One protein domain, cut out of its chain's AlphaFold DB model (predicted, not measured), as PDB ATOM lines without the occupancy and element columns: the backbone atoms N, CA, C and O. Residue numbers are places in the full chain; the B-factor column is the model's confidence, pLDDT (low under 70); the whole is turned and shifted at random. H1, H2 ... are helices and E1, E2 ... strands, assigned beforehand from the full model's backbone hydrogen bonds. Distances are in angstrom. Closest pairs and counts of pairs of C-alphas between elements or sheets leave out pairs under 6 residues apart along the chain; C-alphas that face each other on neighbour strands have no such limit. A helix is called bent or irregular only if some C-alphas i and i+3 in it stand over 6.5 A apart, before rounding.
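AT A GLANCE: This is residues 12 to 147 of the 148 residues of an uncharacterized protein of Oryza rufipogon (UniProt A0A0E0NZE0). This is a loose model: a small two-stranded hairpin, E1 and E2, with H1 beside E2, stands at one end, and a helical hairpin, H3 and H4, with H2 packed on H3, makes the helical part. The unnamed stretch of residues 20 to 64 makes a long arm, reaching out to Gly 39 and returning to E1. The printed part has 136 residues, in the order H1 E1 E2 H2 H3 H4 H5; the class is mixed, helices and strands, with 59 residues in named elements, under half, and the sheet is antiparallel. The radius of gyration of the C-alphas is 18.6 A, and the spans are 59 by 43 by 27 A.

IN THESE COORDINATES: Find C-alpha 65 at (173.292, 182.041, 235.566), where E1, residues 65 to 70, begins its 16.0 A; E2, residues 73 to 78, covers 16.6 A. H1 is residues 12 to 19, 10.6 A; H2 is 81 to 90, 14.4 A; H3 is 113 to 123, 15.7 A. H4, residues 127 to 140, runs 19.8 A and is irregular, with C-alphas 129 and 132 7.7 A apart. H5, residues 144 to 147, 6.1 A, ends at C-alpha 147 (186.892, 176.331, 226.619).

HOW THE PARTS SIT: Look first at the hairpin E1 and E2, antiparallel at 158 degrees, with N 68 and O 75 2.8 A apart, within hydrogen-bond range. The closest C-alphas of H1 and E2, Asp 12 and Ser 77, are 6.0 A apart. H2 and H3 touch at Val 88 and Val 119, their closest C-alphas, 6.1 A, at a steep tilt of 45 degrees, the same way. H3 and H4, a helical hairpin, touch at a shallow tilt of 17 degrees, opposite ways; their closest C-alphas are Glu 120 and Leu 127, 7.0 A. H4 and H5 are close but not clearly touching, their closest C-alphas Val 136 and Cys 147 at 6.9 A. Every O i to N i+4 pair is within hydrogen-bond range in H1, H2 and H3, and 7 of 10 in H4; H5 is too short for one.

THE WHOLE: Look at Gly 39 and Ser 80, the farthest C-alphas, 59.9 A apart. The printed part has no cut; the links H1 to E1 and H2 to H3 are long. Low confidence, under 70, marks residues 38 to 41, 79 and 93 to 99.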
ATOM      1  N   ASP A  12     173.320 193.106 231.278       72.69
ATOM      2  CA  ASP A  12     173.844 191.729 231.216       72.69
ATOM      3  C   ASP A  12     173.995 191.208 229.780       72.69
ATOM      4  O   ASP A  12     174.936 190.470 229.469       72.69
ATOM      5  N   ASN A  13     173.106 191.629 228.871       74.25
ATOM      6  CA  ASN A  13     173.195 191.239 227.467       74.25
ATOM      7  C   ASN A  13     174.476 191.780 226.828       74.25
ATOM      8  O   ASN A  13     175.066 191.083 226.008       74.25
ATOM      9  N   LEU A  14     174.939 192.971 227.222       79.31
ATOM     10  CA  LEU A  14     176.172 193.578 226.708       79.31
ATOM     11  C   LEU A  14     177.413 192.843 227.190       79.31
ATOM     12  O   LEU A  14     178.331 192.619 226.405       79.31
ATOM     13  N   VAL A  15     177.415 192.427 228.460       81.25
ATOM     14  CA  VAL A  15     178.472 191.567 229.001       81.25
ATOM     15  C   VAL A  15     178.566 190.300 228.163       81.25
ATOM     16  O   VAL A  15     179.655 189.927 227.748       81.25
ATOM     17  N   CYS A  16     177.425 189.688 227.841       80.56
ATOM     18  CA  CYS A  16     177.393 188.511 226.986       80.56
ATOM     19  C   CYS A  16     177.935 188.814 225.581       80.56
ATOM     20  O   CYS A  16     178.804 188.074 225.125       80.56
ATOM     21  N   GLN A  17     177.499 189.903 224.922       83.00
ATOM     22  CA  GLN A  17     177.988 190.277 223.578       83.00
ATOM     23  C   GLN A  17     179.510 190.461 223.531       83.00
ATOM     24  O   GLN A  17     180.132 190.157 222.521       83.00
ATOM     25  N   ALA A  18     180.107 190.982 224.603       86.25
ATOM     26  CA  ALA A  18     181.547 191.219 224.680       86.25
ATOM     27  C   ALA A  18     182.357 189.960 225.031       86.25
ATOM     28  O   ALA A  18     183.582 189.968 224.922       86.25
ATOM     29  N   LEU A  19     181.690 188.915 225.517       88.25
ATOM     30  CA  LEU A  19     182.327 187.777 226.165       88.25
ATOM     31  C   LEU A  19     182.294 186.514 225.308       88.25
ATOM     32  O   LEU A  19     183.287 185.792 225.282       88.25
ATOM     33  N   PHE A  20     181.164 186.215 224.664       91.00
ATOM     34  CA  PHE A  20     181.000 184.956 223.941       91.00
ATOM     35  C   PHE A  20     181.741 184.957 222.601       91.00
ATOM     36  O   PHE A  20     181.678 185.920 221.841       91.00
ATOM     37  N   GLY A  21     182.415 183.843 222.325       92.06
ATOM     38  CA  GLY A  21     183.032 183.522 221.043       92.06
ATOM     39  C   GLY A  21     182.557 182.160 220.540       92.06
ATOM     40  O   GLY A  21     181.875 181.428 221.257       92.06
ATOM     41  N   ASP A  22     182.952 181.809 219.321       95.56
ATOM     42  CA  ASP A  22     182.609 180.529 218.702       95.56
ATOM     43  C   ASP A  22     183.837 179.612 218.671       95.56
ATOM     44  O   ASP A  22     184.941 180.041 218.332       95.56
ATOM     45  N   GLY A  23     183.647 178.330 218.991       94.69
ATOM     46  CA  GLY A  23     184.720 177.342 218.958       94.69
ATOM     47  C   GLY A  23     184.229 175.905 219.078       94.69
ATOM     48  O   GLY A  23     183.097 175.642 219.483       94.69
ATOM     49  N   ALA A  24     185.103 174.968 218.720       96.12
ATOM     50  CA  ALA A  24     184.859 173.536 218.824       96.12
ATOM     51  C   ALA A  24     186.119 172.820 219.322       96.12
ATOM     52  O   ALA A  24     187.237 173.189 218.959       96.12
ATOM     53  N   LEU A  25     185.923 171.775 220.125       94.44
ATOM     54  CA  LEU A  25     186.977 170.907 220.642       94.44
ATOM     55  C   LEU A  25     186.588 169.449 220.391       94.44
ATOM     56  O   LEU A  25     185.427 169.074 220.552       94.44
ATOM     57  N   VAL A  26     187.568 168.628 220.018       96.25
ATOM     58  CA  VAL A  26     187.406 167.181 219.856       96.25
ATOM     59  C   VAL A  26     188.469 166.483 220.689       96.25
ATOM     60  O   VAL A  26     189.648 166.824 220.608       96.25
ATOM     61  N   VAL A  27     188.045 165.492 221.469       95.12
ATOM     62  CA  VAL A  27     188.925 164.632 222.263       95.12
ATOM     63  C   VAL A  27     188.598 163.170 221.985       95.12
ATOM     64  O   VAL A  27     187.436 162.813 221.793       95.12
ATOM     65  N   VAL A  28     189.626 162.326 221.961       95.25
ATOM     66  CA  VAL A  28     189.478 160.869 221.923       95.25
ATOM     67  C   VAL A  28     189.739 160.359 223.332       95.25
ATOM     68  O   VAL A  28     190.794 160.635 223.901       95.25
ATOM     69  N   ILE A  29     188.760 159.659 223.900       96.12
ATOM     70  CA  ILE A  29     188.828 159.102 225.252       96.12
ATOM     71  C   ILE A  29     188.757 157.585 225.125       96.12
ATOM     72  O   ILE A  29     187.848 157.056 224.487       96.12
ATOM     73  N   GLY A  30     189.713 156.902 225.741       94.75
ATOM     74  CA  GLY A  30     189.801 155.450 225.777       94.75
ATOM     75  C   GLY A  30     190.507 154.990 227.049       94.75
ATOM     76  O   GLY A  30     191.155 155.788 227.727       94.75
ATOM     77  N   ALA A  31     190.351 153.710 227.365       95.38
ATOM     78  CA  ALA A  31     191.120 153.016 228.392       95.38
ATOM     79  C   ALA A  31     192.089 152.034 227.715       95.38
ATOM     80  O   ALA A  31     191.892 151.696 226.550       95.38
ATOM     81  N   ASP A  32     193.106 151.586 228.454       93.25
ATOM     82  CA  ASP A  32     194.082 150.579 228.012       93.25
ATOM     83  C   ASP A  32     194.796 150.941 226.692       93.25
ATOM     84  O   ASP A  32     194.655 150.236 225.688       93.25
ATOM     85  N   PRO A  33     195.571 152.047 226.674       90.75
ATOM     86  CA  PRO A  33     196.139 152.576 225.447       90.75
ATOM     87  C   PRO A  33     197.118 151.596 224.796       90.75
ATOM     88  O   PRO A  33     197.992 151.025 225.457       90.75
ATOM     89  N   VAL A  34     197.026 151.444 223.475       87.88
ATOM     90  CA  VAL A  34     197.912 150.541 222.727       87.88
ATOM     91  C   VAL A  34     199.307 151.157 222.618       87.88
ATOM     92  O   VAL A  34     199.548 152.047 221.806       87.88
ATOM     93  N   VAL A  35     200.257 150.673 223.419       79.75
ATOM     94  CA  VAL A  35     201.643 151.170 223.400       79.75
ATOM     95  C   VAL A  35     202.380 150.663 222.156       79.75
ATOM     96  O   VAL A  35     202.332 149.478 221.825       79.75
ATOM     97  N   ALA A  36     203.103 151.554 221.470       73.88
ATOM     98  CA  ALA A  36     203.918 151.180 220.316       73.88
ATOM     99  C   ALA A  36     205.018 150.183 220.723       73.88
ATOM    100  O   ALA A  36     205.790 150.441 221.649       73.88
ATOM    101  N   THR A  37     205.128 149.058 220.015       71.06
ATOM    102  CA  THR A  37     206.258 148.130 220.169       71.06
ATOM    103  C   THR A  37     207.442 148.588 219.318       71.06
ATOM    104  O   THR A  37     207.269 149.256 218.300       71.06
ATOM    105  N   ALA A  38     208.664 148.201 219.706       64.31
ATOM    106  CA  ALA A  38     209.924 148.655 219.100       64.31
ATOM    107  C   ALA A  38     210.089 148.375 217.583       64.31
ATOM    108  O   ALA A  38     211.074 148.813 216.996       64.31
ATOM    109  N   GLY A  39     209.150 147.662 216.947       66.12
ATOM    110  CA  GLY A  39     209.156 147.351 215.512       66.12
ATOM    111  C   GLY A  39     207.899 147.766 214.736       66.12
ATOM    112  O   GLY A  39     207.802 147.422 213.562       66.12
ATOM    113  N   GLY A  40     206.936 148.467 215.349       59.81
ATOM    114  CA  GLY A  40     205.663 148.832 214.712       59.81
ATOM    115  C   GLY A  40     205.365 150.331 214.771       59.81
ATOM    116  O   GLY A  40     205.507 150.965 215.814       59.81
ATOM    117  N   SER A  41     204.915 150.909 213.655       58.59
ATOM    118  CA  SER A  41     204.399 152.280 213.615       58.59
ATOM    119  C   SER A  41     202.941 152.323 214.087       58.59
ATOM    120  O   SER A  41     202.095 151.694 213.455       58.59
ATOM    121  N   GLY A  42     202.640 153.110 215.127       70.75
ATOM    122  CA  GLY A  42     201.264 153.517 215.461       70.75
ATOM    123  C   GLY A  42     200.738 153.043 216.816       70.75
ATOM    124  O   GLY A  42     199.758 152.311 216.862       70.75
ATOM    125  N   GLY A  43     201.370 153.477 217.911       83.50
ATOM    126  CA  GLY A  43     200.790 153.362 219.254       83.50
ATOM    127  C   GLY A  43     200.060 154.637 219.675       83.50
ATOM    128  O   GLY A  43     200.395 155.735 219.221       83.50
ATOM    129  N   GLU A  44     199.082 154.492 220.559       91.75
ATOM    130  CA  GLU A  44     198.389 155.601 221.202       91.75
ATOM    131  C   GLU A  44     199.316 156.309 222.199       91.75
ATOM    132  O   GLU A  44     200.132 155.689 222.884       91.75
ATOM    133  N   ARG A  45     199.187 157.637 222.288       91.44
ATOM    134  CA  ARG A  45     199.919 158.468 223.250       91.44
ATOM    135  C   ARG A  45     198.919 159.195 224.152       91.44
ATOM    136  O   ARG A  45     198.402 160.234 223.740       91.44
ATOM    137  N   PRO A  46     198.666 158.692 225.371       93.12
ATOM    138  CA  PRO A  46     197.825 159.386 226.341       93.12
ATOM    139  C   PRO A  46     198.369 160.787 226.647       93.12
ATOM    140  O   PRO A  46     199.580 160.967 226.804       93.12
ATOM    141  N   LEU A  47     197.478 161.780 226.721       95.00
ATOM    142  CA  LEU A  47     197.819 163.155 227.117       95.00
ATOM    143  C   LEU A  47     197.503 163.414 228.592       95.00
ATOM    144  O   LEU A  47     198.295 164.039 229.291       95.00
ATOM    145  N   PHE A  48     196.356 162.914 229.049       94.75
ATOM    146  CA  PHE A  48     195.871 163.008 230.420       94.75
ATOM    147  C   PHE A  48     195.124 161.724 230.783       94.75
ATOM    148  O   PHE A  48     194.598 161.043 229.903       94.75
ATOM    149  N   GLU A  49     195.050 161.435 232.078       95.19
ATOM    150  CA  GLU A  49     194.257 160.343 232.635       95.19
ATOM    151  C   GLU A  49     193.095 160.919 233.453       95.19
ATOM    152  O   GLU A  49     193.279 161.825 234.270       95.19
ATOM    153  N   LEU A  50     191.883 160.412 233.221       94.00
ATOM    154  CA  LEU A  50     190.693 160.803 233.976       94.00
ATOM    155  C   LEU A  50     190.597 159.964 235.250       94.00
ATOM    156  O   LEU A  50     190.055 158.864 235.239       94.00
ATOM    157  N   VAL A  51     191.105 160.510 236.353       92.25
ATOM    158  CA  VAL A  51     191.134 159.814 237.652       92.25
ATOM    159  C   VAL A  51     189.811 159.957 238.413       92.25
ATOM    160  O   VAL A  51     189.361 159.027 239.078       92.25
ATOM    161  N   HIS A  52     189.169 161.127 238.336       88.25
ATOM    162  CA  HIS A  52     187.940 161.408 239.076       88.25
ATOM    163  C   HIS A  52     187.075 162.454 238.372       88.25
ATOM    164  O   HIS A  52     187.586 163.423 237.812       88.25
ATOM    165  N   VAL A  53     185.751 162.289 238.458       90.12
ATOM    166  CA  VAL A  53     184.765 163.256 237.963       90.12
ATOM    167  C   VAL A  53     183.706 163.480 239.032       90.12
ATOM    168  O   VAL A  53     183.100 162.538 239.535       90.12
ATOM    169  N   THR A  54     183.454 164.747 239.343       88.00
ATOM    170  CA  THR A  54     182.452 165.171 240.322       88.00
ATOM    171  C   THR A  54     181.576 166.282 239.759       88.00
ATOM    172  O   THR A  54     181.953 166.985 238.819       88.00
ATOM    173  N   ARG A  55     180.394 166.459 240.345       87.31
ATOM    174  CA  ARG A  55     179.504 167.590 240.081       87.31
ATOM    175  C   ARG A  55     178.721 167.923 241.339       87.31
ATOM    176  O   ARG A  55     178.321 167.026 242.075       87.31
ATOM    177  N   THR A  56     178.442 169.202 241.545       86.25
ATOM    178  CA  THR A  56     177.635 169.663 242.676       86.25
ATOM    179  C   THR A  56     176.689 170.777 242.243       86.25
ATOM    180  O   THR A  56     177.014 171.571 241.359       86.25
ATOM    181  N   LEU A  57     175.506 170.816 242.854       88.31
ATOM    182  CA  LEU A  57     174.588 171.946 242.769       88.31
ATOM    183  C   LEU A  57     174.751 172.755 244.051       88.31
ATOM    184  O   LEU A  57     174.494 172.240 245.137       88.31
ATOM    185  N   ILE A  58     175.180 174.010 243.930       87.38
ATOM    186  CA  ILE A  58     175.410 174.853 245.102       87.38
ATOM    187  C   ILE A  58     174.057 175.364 245.625       87.38
ATOM    188  O   ILE A  58     173.305 175.987 244.871       87.38
ATOM    189  N   PRO A  59     173.699 175.100 246.897       87.94
ATOM    190  CA  PRO A  59     172.415 175.530 247.439       87.94
ATOM    191  C   PRO A  59     172.217 177.046 247.355       87.94
ATOM    192  O   PRO A  59     173.138 177.829 247.596       87.94
ATOM    193  N   GLU A  60     170.988 177.462 247.050       85.81
ATOM    194  CA  GLU A  60     170.570 178.868 246.911       85.81
ATOM    195  C   GLU A  60     171.350 179.669 245.848       85.81
ATOM    196  O   GLU A  60     171.360 180.896 245.884       85.81
ATOM    197  N   THR A  61     171.989 179.008 244.878       85.12
ATOM    198  CA  THR A  61     172.525 179.677 243.675       85.12
ATOM    199  C   THR A  61     171.637 179.439 242.450       85.12
ATOM    200  O   THR A  61     172.070 179.610 241.312       85.12
ATOM    201  N   GLY A  62     170.389 179.005 242.655       83.75
ATOM    202  CA  GLY A  62     169.405 178.865 241.583       83.75
ATOM    203  C   GLY A  62     169.140 180.214 240.912       83.75
ATOM    204  O   GLY A  62     168.914 181.208 241.593       83.75
ATOM    205  N   GLY A  63     169.207 180.253 239.580       79.38
ATOM    206  CA  GLY A  63     169.095 181.500 238.817       79.38
ATOM    207  C   GLY A  63     170.378 182.339 238.768       79.38
ATOM    208  O   GLY A  63     170.347 183.390 238.142       79.38
ATOM    209  N   ALA A  64     171.496 181.870 239.359       81.06
ATOM    210  CA  ALA A  64     172.816 182.520 239.300       81.06
ATOM    211  C   ALA A  64     173.246 182.899 237.881       81.06
ATOM    212  O   ALA A  64     173.710 184.006 237.607       81.06
ATOM    213  N   ILE A  65     173.069 181.933 236.994       81.94
ATOM    214  CA  ILE A  65     173.292 182.041 235.566       81.94
ATOM    215  C   ILE A  65     172.056 181.419 234.938       81.94
ATOM    216  O   ILE A  65     171.763 180.244 235.178       81.94
ATOM    217  N   LEU A  66     171.313 182.206 234.170       84.44
ATOM    218  CA  LEU A  66     170.090 181.753 233.528       84.44
ATOM    219  C   LEU A  66     170.179 181.985 232.024       84.44
ATOM    220  O   LEU A  66     170.334 183.117 231.578       84.44
ATOM    221  N   GLY A  67     170.054 180.906 231.253       86.06
ATOM    222  CA  GLY A  67     169.842 180.957 229.811       86.06
ATOM    223  C   GLY A  67     168.363 180.746 229.501       86.06
ATOM    224  O   GLY A  67     167.814 179.690 229.810       86.06
ATOM    225  N   LEU A  68     167.709 181.736 228.898       86.00
ATOM    226  CA  LEU A  68     166.315 181.657 228.474       86.00
ATOM    227  C   LEU A  68     166.247 181.629 226.952       86.00
ATOM    228  O   LEU A  68     166.562 182.619 226.294       86.00
ATOM    229  N   LEU A  69     165.803 180.503 226.393       89.50
ATOM    230  CA  LEU A  69     165.499 180.420 224.971       89.50
ATOM    231  C   LEU A  69     164.137 181.071 224.702       89.50
ATOM    232  O   LEU A  69     163.121 180.700 225.295       89.50
ATOM    233  N   ARG A  70     164.136 182.067 223.820       87.31
ATOM    234  CA  ARG A  70     162.972 182.850 223.392       87.31
ATOM    235  C   ARG A  70     162.941 182.928 221.866       87.31
ATOM    236  O   ARG A  70     163.887 182.516 221.201       87.31
ATOM    237  N   GLU A  71     161.874 183.496 221.311       90.69
ATOM    238  CA  GLU A  71     161.758 183.744 219.861       90.69
ATOM    239  C   GLU A  71     162.896 184.626 219.328       90.69
ATOM    240  O   GLU A  71     163.364 184.443 218.209       90.69
ATOM    241  N   VAL A  72     163.406 185.526 220.170       83.94
ATOM    242  CA  VAL A  72     164.567 186.379 219.879       83.94
ATOM    243  C   VAL A  72     165.914 185.649 220.002       83.94
ATOM    244  O   VAL A  72     166.963 186.244 219.781       83.94
ATOM    245  N   GLY A  73     165.912 184.359 220.336       86.00
ATOM    246  CA  GLY A  73     167.103 183.543 220.554       86.00
ATOM    247  C   GLY A  73     167.406 183.313 222.035       86.00
ATOM    248  O   GLY A  73     166.522 183.362 222.890       86.00
ATOM    249  N   LEU A  74     168.668 183.002 222.337       84.81
ATOM    250  CA  LEU A  74     169.126 182.739 223.700       84.81
ATOM    251  C   LEU A  74     169.469 184.051 224.416       84.81
ATOM    252  O   LEU A  74     170.356 184.785 223.978       84.81
ATOM    253  N   MET A  75     168.772 184.316 225.519       80.62
ATOM    254  CA  MET A  75     169.024 185.439 226.420       80.62
ATOM    255  C   MET A  75     169.720 184.953 227.686       80.62
ATOM    256  O   MET A  75     169.371 183.894 228.208       80.62
ATOM    257  N   PHE A  76     170.651 185.746 228.207       80.31
ATOM    258  CA  PHE A  76     171.360 185.442 229.445       80.31
ATOM    259  C   PHE A  76     171.009 186.460 230.526       80.31
ATOM    260  O   PHE A  76     170.929 187.655 230.258       80.31
ATOM    261  N   SER A  77     170.836 185.980 231.751       79.06
ATOM    262  CA  SER A  77     170.826 186.810 232.953       79.06
ATOM    263  C   SER A  77     171.891 186.287 233.906       79.06
ATOM    264  O   SER A  77     172.000 185.074 234.123       79.06
ATOM    265  N   LEU A  78     172.704 187.206 234.421       74.69
ATOM    266  CA  LEU A  78     173.817 186.917 235.314       74.69
ATOM    267  C   LEU A  78     173.566 187.694 236.608       74.69
ATOM    268  O   LEU A  78     173.551 188.919 236.591       74.69
ATOM    269  N   ILE A  79     173.351 187.011 237.736       66.75
ATOM    270  CA  ILE A  79     173.177 187.707 239.025       66.75
ATOM    271  C   ILE A  79     174.504 187.944 239.758       66.75
ATOM    272  O   ILE A  79     175.578 187.497 239.358       66.75
ATOM    273  N   SER A  80     174.378 188.731 240.829       70.56
ATOM    274  CA  SER A  80     175.398 189.478 241.561       70.56
ATOM    275  C   SER A  80     176.672 188.722 241.950       70.56
ATOM    276  O   SER A  80     176.712 187.505 242.133       70.56
ATOM    277  N   GLU A  81     177.724 189.503 242.189       71.62
ATOM    278  CA  GLU A  81     179.037 189.058 242.664       71.62
ATOM    279  C   GLU A  81     178.989 188.098 243.871       71.62
ATOM    280  O   GLU A  81     179.808 187.182 243.965       71.62
ATOM    281  N   ALA A  82     177.997 188.248 244.756       73.19
ATOM    282  CA  ALA A  82     177.789 187.364 245.901       73.19
ATOM    283  C   ALA A  82     177.440 185.918 245.491       73.19
ATOM    284  O   ALA A  82     177.917 184.965 246.112       73.19
ATOM    285  N   GLY A  83     176.650 185.738 244.425       78.06
ATOM    286  CA  GLY A  83     176.305 184.419 243.890       78.06
ATOM    287  C   GLY A  83     177.524 183.704 243.308       78.06
ATOM    288  O   GLY A  83     177.760 182.535 243.616       78.06
ATOM    289  N   LEU A  84     178.353 184.430 242.551       76.69
ATOM    290  CA  LEU A  84     179.612 183.909 242.012       76.69
ATOM    291  C   LEU A  84     180.554 183.442 243.129       76.69
ATOM    292  O   LEU A  84     181.110 182.349 243.043       76.69
ATOM    293  N   LEU A  85     180.706 184.233 244.196       82.06
ATOM    294  CA  LEU A  85     181.535 183.849 245.338       82.06
ATOM    295  C   LEU A  85     181.032 182.554 245.992       82.06
ATOM    296  O   LEU A  85     181.828 181.652 246.255       82.06
ATOM    297  N   LYS A  86     179.715 182.425 246.203       83.56
ATOM    298  CA  LYS A  86     179.112 181.205 246.761       83.56
ATOM    299  C   LYS A  86     179.366 179.991 245.864       83.56
ATOM    300  O   LYS A  86     179.742 178.933 246.366       83.56
ATOM    301  N   MET A  87     179.219 180.157 244.547       81.19
ATOM    302  CA  MET A  87     179.488 179.098 243.572       81.19
ATOM    303  C   MET A  87     180.948 178.638 243.616       81.19
ATOM    304  O   MET A  87     181.205 177.443 243.713       81.19
ATOM    305  N   VAL A  88     181.902 179.572 243.591       80.69
ATOM    306  CA  VAL A  88     183.341 179.261 243.597       80.69
ATOM    307  C   VAL A  88     183.767 178.581 244.901       80.69
ATOM    308  O   VAL A  88     184.507 177.595 244.870       80.69
ATOM    309  N   SER A  89     183.275 179.064 246.043       82.00
ATOM    310  CA  SER A  89     183.590 178.498 247.360       82.00
ATOM    311  C   SER A  89     183.000 177.101 247.559       82.00
ATOM    312  O   SER A  89     183.657 176.236 248.134       82.00
ATOM    313  N   GLY A  90     181.785 176.861 247.057       78.00
ATOM    314  CA  GLY A  90     181.114 175.566 247.175       78.00
ATOM    315  C   GLY A  90     181.530 174.525 246.129       78.00
ATOM    316  O   GLY A  90     181.252 173.343 246.316       78.00
ATOM    317  N   ALA A  91     182.169 174.935 245.028       75.44
ATOM    318  CA  ALA A  91     182.551 174.041 243.937       75.44
ATOM    319  C   ALA A  91     183.974 173.492 244.090       75.44
ATOM    320  O   ALA A  91     184.914 174.250 244.308       75.44
ATOM    321  N   GLY A  92     184.147 172.189 243.874       71.19
ATOM    322  CA  GLY A  92     185.447 171.516 243.863       71.19
ATOM    323  C   GLY A  92     185.462 170.270 244.742       71.19
ATOM    324  O   GLY A  92     184.522 170.010 245.490       71.19
ATOM    325  N   VAL A  93     186.539 169.502 244.630       62.28
ATOM    326  CA  VAL A  93     186.885 168.394 245.527       62.28
ATOM    327  C   VAL A  93     188.282 168.705 246.054       62.28
ATOM    328  O   VAL A  93     189.134 169.138 245.276       62.28
ATOM    329  N   ASP A  94     188.501 168.562 247.362       65.88
ATOM    330  CA  ASP A  94     189.860 168.604 247.910       65.88
ATOM    331  C   ASP A  94     190.536 167.289 247.516       65.88
ATOM    332  O   ASP A  94     190.156 166.218 247.981       65.88
ATOM    333  N   PHE A  95     191.474 167.372 246.574       58.06
ATOM    334  CA  PHE A  95     192.243 166.223 246.087       58.06
ATOM    335  C   PHE A  95     193.558 166.030 246.843       58.06
ATOM    336  O   PHE A  95     194.324 165.130 246.512       58.06
ATOM    337  N   THR A  96     193.858 166.896 247.808       56.41
ATOM    338  CA  THR A  96     195.148 166.910 248.486       56.41
ATOM    339  C   THR A  96     194.955 166.676 249.976       56.41
ATOM    340  O   THR A  96     194.381 167.520 250.658       56.41
ATOM    341  N   ASP A  97     195.468 165.546 250.463       55.94
ATOM    342  CA  ASP A  97     195.655 165.288 251.898       55.94
ATOM    343  C   ASP A  97     196.815 166.132 252.480       55.94
ATOM    344  O   ASP A  97     196.870 166.350 253.687       55.94
ATOM    345  N   ASP A  98     197.711 166.634 251.616       54.75
ATOM    346  CA  ASP A  98     198.813 167.556 251.923       54.75
ATOM    347  C   ASP A  98     198.492 168.959 251.371       54.75
ATOM    348  O   ASP A  98     198.355 169.136 250.164       54.75
ATOM    349  N   ASP A  99     198.395 169.959 252.246       63.28
ATOM    350  CA  ASP A  99     197.890 171.339 252.066       63.28
ATOM    351  C   ASP A  99     198.340 172.181 250.833       63.28
ATOM    352  O   ASP A  99     197.876 173.317 250.676       63.28
ATOM    353  N   ASP A 100     199.212 171.709 249.929       79.94
ATOM    354  CA  ASP A 100     199.693 172.517 248.795       79.94
ATOM    355  C   ASP A 100     198.863 172.362 247.509       79.94
ATOM    356  O   ASP A 100     199.250 171.731 246.520       79.94
ATOM    357  N   ARG A 101     197.744 173.088 247.473       80.06
ATOM    358  CA  ARG A 101     196.911 173.277 246.271       80.06
ATOM    359  C   ARG A 101     197.699 173.793 245.061       80.06
ATOM    360  O   ARG A 101     197.313 173.545 243.924       80.06
ATOM    361  N   ASN A 102     198.824 174.484 245.249       87.88
ATOM    362  CA  ASN A 102     199.613 175.025 244.144       87.88
ATOM    363  C   ASN A 102     200.560 174.009 243.485       87.88
ATOM    364  O   ASN A 102     201.178 174.359 242.463       87.88
ATOM    365  N   ALA A 103     200.639 172.777 243.994       88.12
ATOM    366  CA  ALA A 103     201.364 171.672 243.368       88.12
ATOM    367  C   ALA A 103     200.655 171.136 242.104       88.12
ATOM    368  O   ALA A 103     201.315 170.736 241.145       88.12
ATOM    369  N   LEU A 104     199.319 171.205 242.044       88.06
ATOM    370  CA  LEU A 104     198.509 170.687 240.929       88.06
ATOM    371  C   LEU A 104     198.393 171.678 239.773       88.06
ATOM    372  O   LEU A 104     198.384 172.881 239.998       88.06
ATOM    373  N   PHE A 105     198.259 171.222 238.528       90.94
ATOM    374  CA  PHE A 105     197.865 172.115 237.429       90.94
ATOM    375  C   PHE A 105     196.358 172.419 237.481       90.94
ATOM    376  O   PHE A 105     195.582 171.623 238.001       90.94
ATOM    377  N   TYR A 106     195.944 173.567 236.931       91.31
ATOM    378  CA  TYR A 106     194.541 173.984 236.905       91.31
ATOM    379  C   TYR A 106     194.083 174.288 235.482       91.31
ATOM    380  O   TYR A 106     194.730 175.035 234.750       91.31
ATOM    381  N   ALA A 107     192.920 173.745 235.135       93.12
ATOM    382  CA  ALA A 107     192.126 174.143 233.984       93.12
ATOM    383  C   ALA A 107     190.764 174.611 234.510       93.12
ATOM    384  O   ALA A 107     189.948 173.817 234.968       93.12
ATOM    385  N   VAL A 108     190.554 175.926 234.522       92.56
ATOM    386  CA  VAL A 108     189.315 176.553 235.003       92.56
ATOM    387  C   VAL A 108     188.546 177.066 233.797       92.56
ATOM    388  O   VAL A 108     189.134 177.769 232.974       92.56
ATOM    389  N   HIS A 109     187.248 176.754 233.702       94.06
ATOM    390  CA  HIS A 109     186.389 177.326 232.664       94.06
ATOM    391  C   HIS A 109     186.448 178.865 232.730       94.06
ATOM    392  O   HIS A 109     186.030 179.457 233.734       94.06
ATOM    393  N   PRO A 110     186.956 179.535 231.684       93.50
ATOM    394  CA  PRO A 110     187.124 180.973 231.669       93.50
ATOM    395  C   PRO A 110     185.825 181.665 231.245       93.50
ATOM    396  O   PRO A 110     185.787 182.405 230.269       93.50
ATOM    397  N   GLY A 111     184.745 181.455 232.002       89.81
ATOM    398  CA  GLY A 111     183.446 182.049 231.678       89.81
ATOM    399  C   GLY A 111     183.449 183.583 231.714       89.81
ATOM    400  O   GLY A 111     182.554 184.211 231.175       89.81
ATOM    401  N   GLY A 112     184.465 184.188 232.329       90.44
ATOM    402  CA  GLY A 112     184.759 185.615 232.314       90.44
ATOM    403  C   GLY A 112     185.944 185.920 233.227       90.44
ATOM    404  O   GLY A 112     186.275 185.127 234.111       90.44
ATOM    405  N   ARG A 113     186.584 187.084 233.047       92.12
ATOM    406  CA  ARG A 113     187.772 187.470 233.835       92.12
ATOM    407  C   ARG A 113     187.510 187.411 235.342       92.12
ATOM    408  O   ARG A 113     188.319 186.858 236.078       92.12
ATOM    409  N   ALA A 114     186.355 187.922 235.773       89.75
ATOM    410  CA  ALA A 114     185.974 187.935 237.180       89.75
ATOM    411  C   ALA A 114     185.944 186.525 237.790       89.75
ATOM    412  O   ALA A 114     186.351 186.360 238.931       89.75
ATOM    413  N   ILE A 115     185.516 185.501 237.045       89.12
ATOM    414  CA  ILE A 115     185.477 184.118 237.544       89.12
ATOM    415  C   ILE A 115     186.890 183.637 237.885       89.12
ATOM    416  O   ILE A 115     187.104 183.116 238.976       89.12
ATOM    417  N   LEU A 116     187.854 183.862 236.989       92.62
ATOM    418  CA  LEU A 116     189.251 183.469 237.203       92.62
ATOM    419  C   LEU A 116     189.854 184.193 238.413       92.62
ATOM    420  O   LEU A 116     190.457 183.545 239.264       92.62
ATOM    421  N   ASP A 117     189.605 185.501 238.534       92.94
ATOM    422  CA  ASP A 117     190.067 186.309 239.670       92.94
ATOM    423  C   ASP A 117     189.483 185.785 241.005       92.94
ATOM    424  O   ASP A 117     190.191 185.666 242.006       92.94
ATOM    425  N   LYS A 118     188.190 185.418 241.030       90.31
ATOM    426  CA  LYS A 118     187.540 184.851 242.226       90.31
ATOM    427  C   LYS A 118     188.076 183.463 242.573       90.31
ATOM    428  O   LYS A 118     188.292 183.186 243.749       90.31
ATOM    429  N   VAL A 119     188.285 182.592 241.584       90.00
ATOM    430  CA  VAL A 119     188.834 181.245 241.812       90.00
ATOM    431  C   VAL A 119     190.232 181.331 242.419       90.00
ATOM    432  O   VAL A 119     190.494 180.649 243.405       90.00
ATOM    433  N   GLU A 120     191.094 182.201 241.892       91.56
ATOM    434  CA  GLU A 120     192.428 182.440 242.454       91.56
ATOM    435  C   GLU A 120     192.363 182.891 243.912       91.56
ATOM    436  O   GLU A 120     193.018 182.291 244.763       91.56
ATOM    437  N   GLY A 121     191.534 183.898 244.210       90.56
ATOM    438  CA  GLY A 121     191.400 184.441 245.560       90.56
ATOM    439  C   GLY A 121     190.837 183.432 246.564       90.56
ATOM    440  O   GLY A 121     191.414 183.238 247.629       90.56
ATOM    441  N   VAL A 122     189.740 182.751 246.219       88.25
ATOM    442  CA  VAL A 122     189.068 181.790 247.115       88.25
ATOM    443  C   VAL A 122     189.917 180.545 247.359       88.25
ATOM    444  O   VAL A 122     189.885 179.976 248.449       88.25
ATOM    445  N   ARG A 123     190.667 180.093 246.349       84.88
ATOM    446  CA  ARG A 123     191.461 178.859 246.435       84.88
ATOM    447  C   ARG A 123     192.926 179.103 246.793       84.88
ATOM    448  O   ARG A 123     193.647 178.125 246.966       84.88
ATOM    449  N   GLY A 124     193.353 180.360 246.936       88.69
ATOM    450  CA  GLY A 124     194.738 180.713 247.257       88.69
ATOM    451  C   GLY A 124     195.721 180.305 246.156       88.69
ATOM    452  O   GLY A 124     196.836 179.864 246.443       88.69
ATOM    453  N   LEU A 125     195.300 180.382 244.892       90.50
ATOM    454  CA  LEU A 125     196.138 179.974 243.766       90.50
ATOM    455  C   LEU A 125     197.102 181.093 243.386       90.50
ATOM    456  O   LEU A 125     196.729 182.264 243.314       90.50
ATOM    457  N   ARG A 126     198.338 180.718 243.062       93.75
ATOM    458  CA  ARG A 126     199.285 181.617 242.408       93.75
ATOM    459  C   ARG A 126     198.783 181.959 240.999       93.75
ATOM    460  O   ARG A 126     198.157 181.133 240.331       93.75
ATOM    461  N   LEU A 127     199.073 183.169 240.522       92.88
ATOM    462  CA  LEU A 127     198.540 183.683 239.249       92.88
ATOM    463  C   LEU A 127     198.912 182.809 238.042       92.88
ATOM    464  O   LEU A 127     198.151 182.693 237.084       92.88
ATOM    465  N   GLU A 128     200.074 182.158 238.070       95.62
ATOM    466  CA  GLU A 128     200.503 181.270 236.994       95.62
ATOM    467  C   GLU A 128     199.617 180.028 236.842       95.62
ATOM    468  O   GLU A 128     199.588 179.445 235.757       95.62
ATOM    469  N   LYS A 129     198.870 179.632 237.885       94.44
ATOM    470  CA  LYS A 129     198.043 178.419 237.863       94.44
ATOM    471  C   LYS A 129     196.876 178.529 236.885       94.44
ATOM    472  O   LYS A 129     196.496 177.523 236.301       94.44
ATOM    473  N   THR A 130     196.350 179.729 236.648       95.50
ATOM    474  CA  THR A 130     195.229 179.979 235.721       95.50
ATOM    475  C   THR A 130     195.683 180.558 234.378       95.50
ATOM    476  O   THR A 130     194.851 180.899 233.533       95.50
ATOM    477  N   ARG A 131     196.999 180.681 234.143       97.00
ATOM    478  CA  ARG A 131     197.557 181.335 232.949       97.00
ATOM    479  C   ARG A 131     197.016 180.743 231.646       97.00
ATOM    480  O   ARG A 131     196.739 181.498 230.715       97.00
ATOM    481  N   ALA A 132     196.855 179.420 231.579       97.06
ATOM    482  CA  ALA A 132     196.297 178.743 230.409       97.06
ATOM    483  C   ALA A 132     194.838 179.165 230.156       97.06
ATOM    484  O   ALA A 132     194.526 179.636 229.064       97.06
ATOM    485  N   SER A 133     193.981 179.117 231.182       97.12
ATOM    486  CA  SER A 133     192.589 179.588 231.114       97.12
ATOM    487  C   SER A 133     192.485 181.061 230.711       97.12
ATOM    488  O   SER A 133     191.665 181.421 229.869       97.12
ATOM    489  N   ARG A 134     193.347 181.921 231.271       97.06
ATOM    490  CA  ARG A 134     193.399 183.349 230.921       97.06
ATOM    491  C   ARG A 134     193.778 183.562 229.456       97.06
ATOM    492  O   ARG A 134     193.203 184.433 228.812       97.06
ATOM    493  N   LYS A 135     194.713 182.767 228.927       97.69
ATOM    494  CA  LYS A 135     195.105 182.831 227.515       97.69
ATOM    495  C   LYS A 135     193.971 182.389 226.588       97.69
ATOM    496  O   LYS A 135     193.725 183.075 225.606       97.69
ATOM    497  N   VAL A 136     193.248 181.315 226.924       97.25
ATOM    498  CA  VAL A 136     192.061 180.886 226.157       97.25
ATOM    499  C   VAL A 136     191.024 182.007 226.093       97.25
ATOM    500  O   VAL A 136     190.558 182.337 225.009       97.25
ATOM    501  N   LEU A 137     190.730 182.650 227.229       96.56
ATOM    502  CA  LEU A 137     189.799 183.780 227.272       96.56
ATOM    503  C   LEU A 137     190.249 184.955 226.402       96.56
ATOM    504  O   LEU A 137     189.432 185.566 225.725       96.56
ATOM    505  N   ALA A 138     191.537 185.297 226.465       96.62
ATOM    506  CA  ALA A 138     192.086 186.444 225.752       96.62
ATOM    507  C   ALA A 138     192.110 186.234 224.233       96.62
ATOM    508  O   ALA A 138     191.839 187.173 223.491       96.62
ATOM    509  N   ASP A 139     192.433 185.020 223.784       97.12
ATOM    510  CA  ASP A 139     192.603 184.718 222.363       97.12
ATOM    511  C   ASP A 139     191.277 184.356 221.673       97.12
ATOM    512  O   ASP A 139     191.120 184.626 220.484       97.12
ATOM    513  N   TYR A 140     190.332 183.744 222.400       96.50
ATOM    514  CA  TYR A 140     189.129 183.142 221.806       96.50
ATOM    515  C   TYR A 140     187.804 183.549 222.469       96.50
ATOM    516  O   TYR A 140     186.736 183.186 221.976       96.50
ATOM    517  N   GLY A 141     187.838 184.289 223.579       95.50
ATOM    518  CA  GLY A 141     186.640 184.586 224.362       95.50
ATOM    519  C   GLY A 141     186.081 183.359 225.097       95.50
ATOM    520  O   GLY A 141     186.747 182.337 225.278       95.50
ATOM    521  N   ASN A 142     184.836 183.471 225.552       95.12
ATOM    522  CA  ASN A 142     184.071 182.373 226.131       95.12
ATOM    523  C   ASN A 142     183.377 181.582 225.008       95.12
ATOM    524  O   ASN A 142     182.297 181.948 224.560       95.12
ATOM    525  N   MET A 143     183.983 180.478 224.583       96.12
ATOM    526  CA  MET A 143     183.446 179.526 223.599       96.12
ATOM    527  C   MET A 143     182.469 178.502 224.211       96.12
ATOM    528  O   MET A 143     182.287 177.399 223.692       96.12
ATOM    529  N   GLY A 144     181.876 178.812 225.368       92.56
ATOM    530  CA  GLY A 144     181.005 177.899 226.099       92.56
ATOM    531  C   GLY A 144     181.749 176.647 226.566       92.56
ATOM    532  O   GLY A 144     182.810 176.727 227.191       92.56
ATOM    533  N   SER A 145     181.193 175.471 226.271       93.31
ATOM    534  CA  SER A 145     181.777 174.195 226.694       93.31
ATOM    535  C   SER A 145     183.122 173.887 226.032       93.31
ATOM    536  O   SER A 145     183.867 173.087 226.576       93.31
ATOM    537  N   ALA A 146     183.457 174.510 224.897       95.75
ATOM    538  CA  ALA A 146     184.716 174.250 224.195       95.75
ATOM    539  C   ALA A 146     185.952 174.869 224.881       95.75
ATOM    540  O   ALA A 146     187.078 174.583 224.481       95.75
ATOM    541  N   CYS A 147     185.772 175.727 225.891       91.19
ATOM    542  CA  CYS A 147     186.892 176.331 226.619       91.19
ATOM    543  C   CYS A 147     187.575 175.406 227.637       91.19
ATOM    544  O   CYS A 147     188.639 175.783 228.133       91.19
TER     545      CYS A 147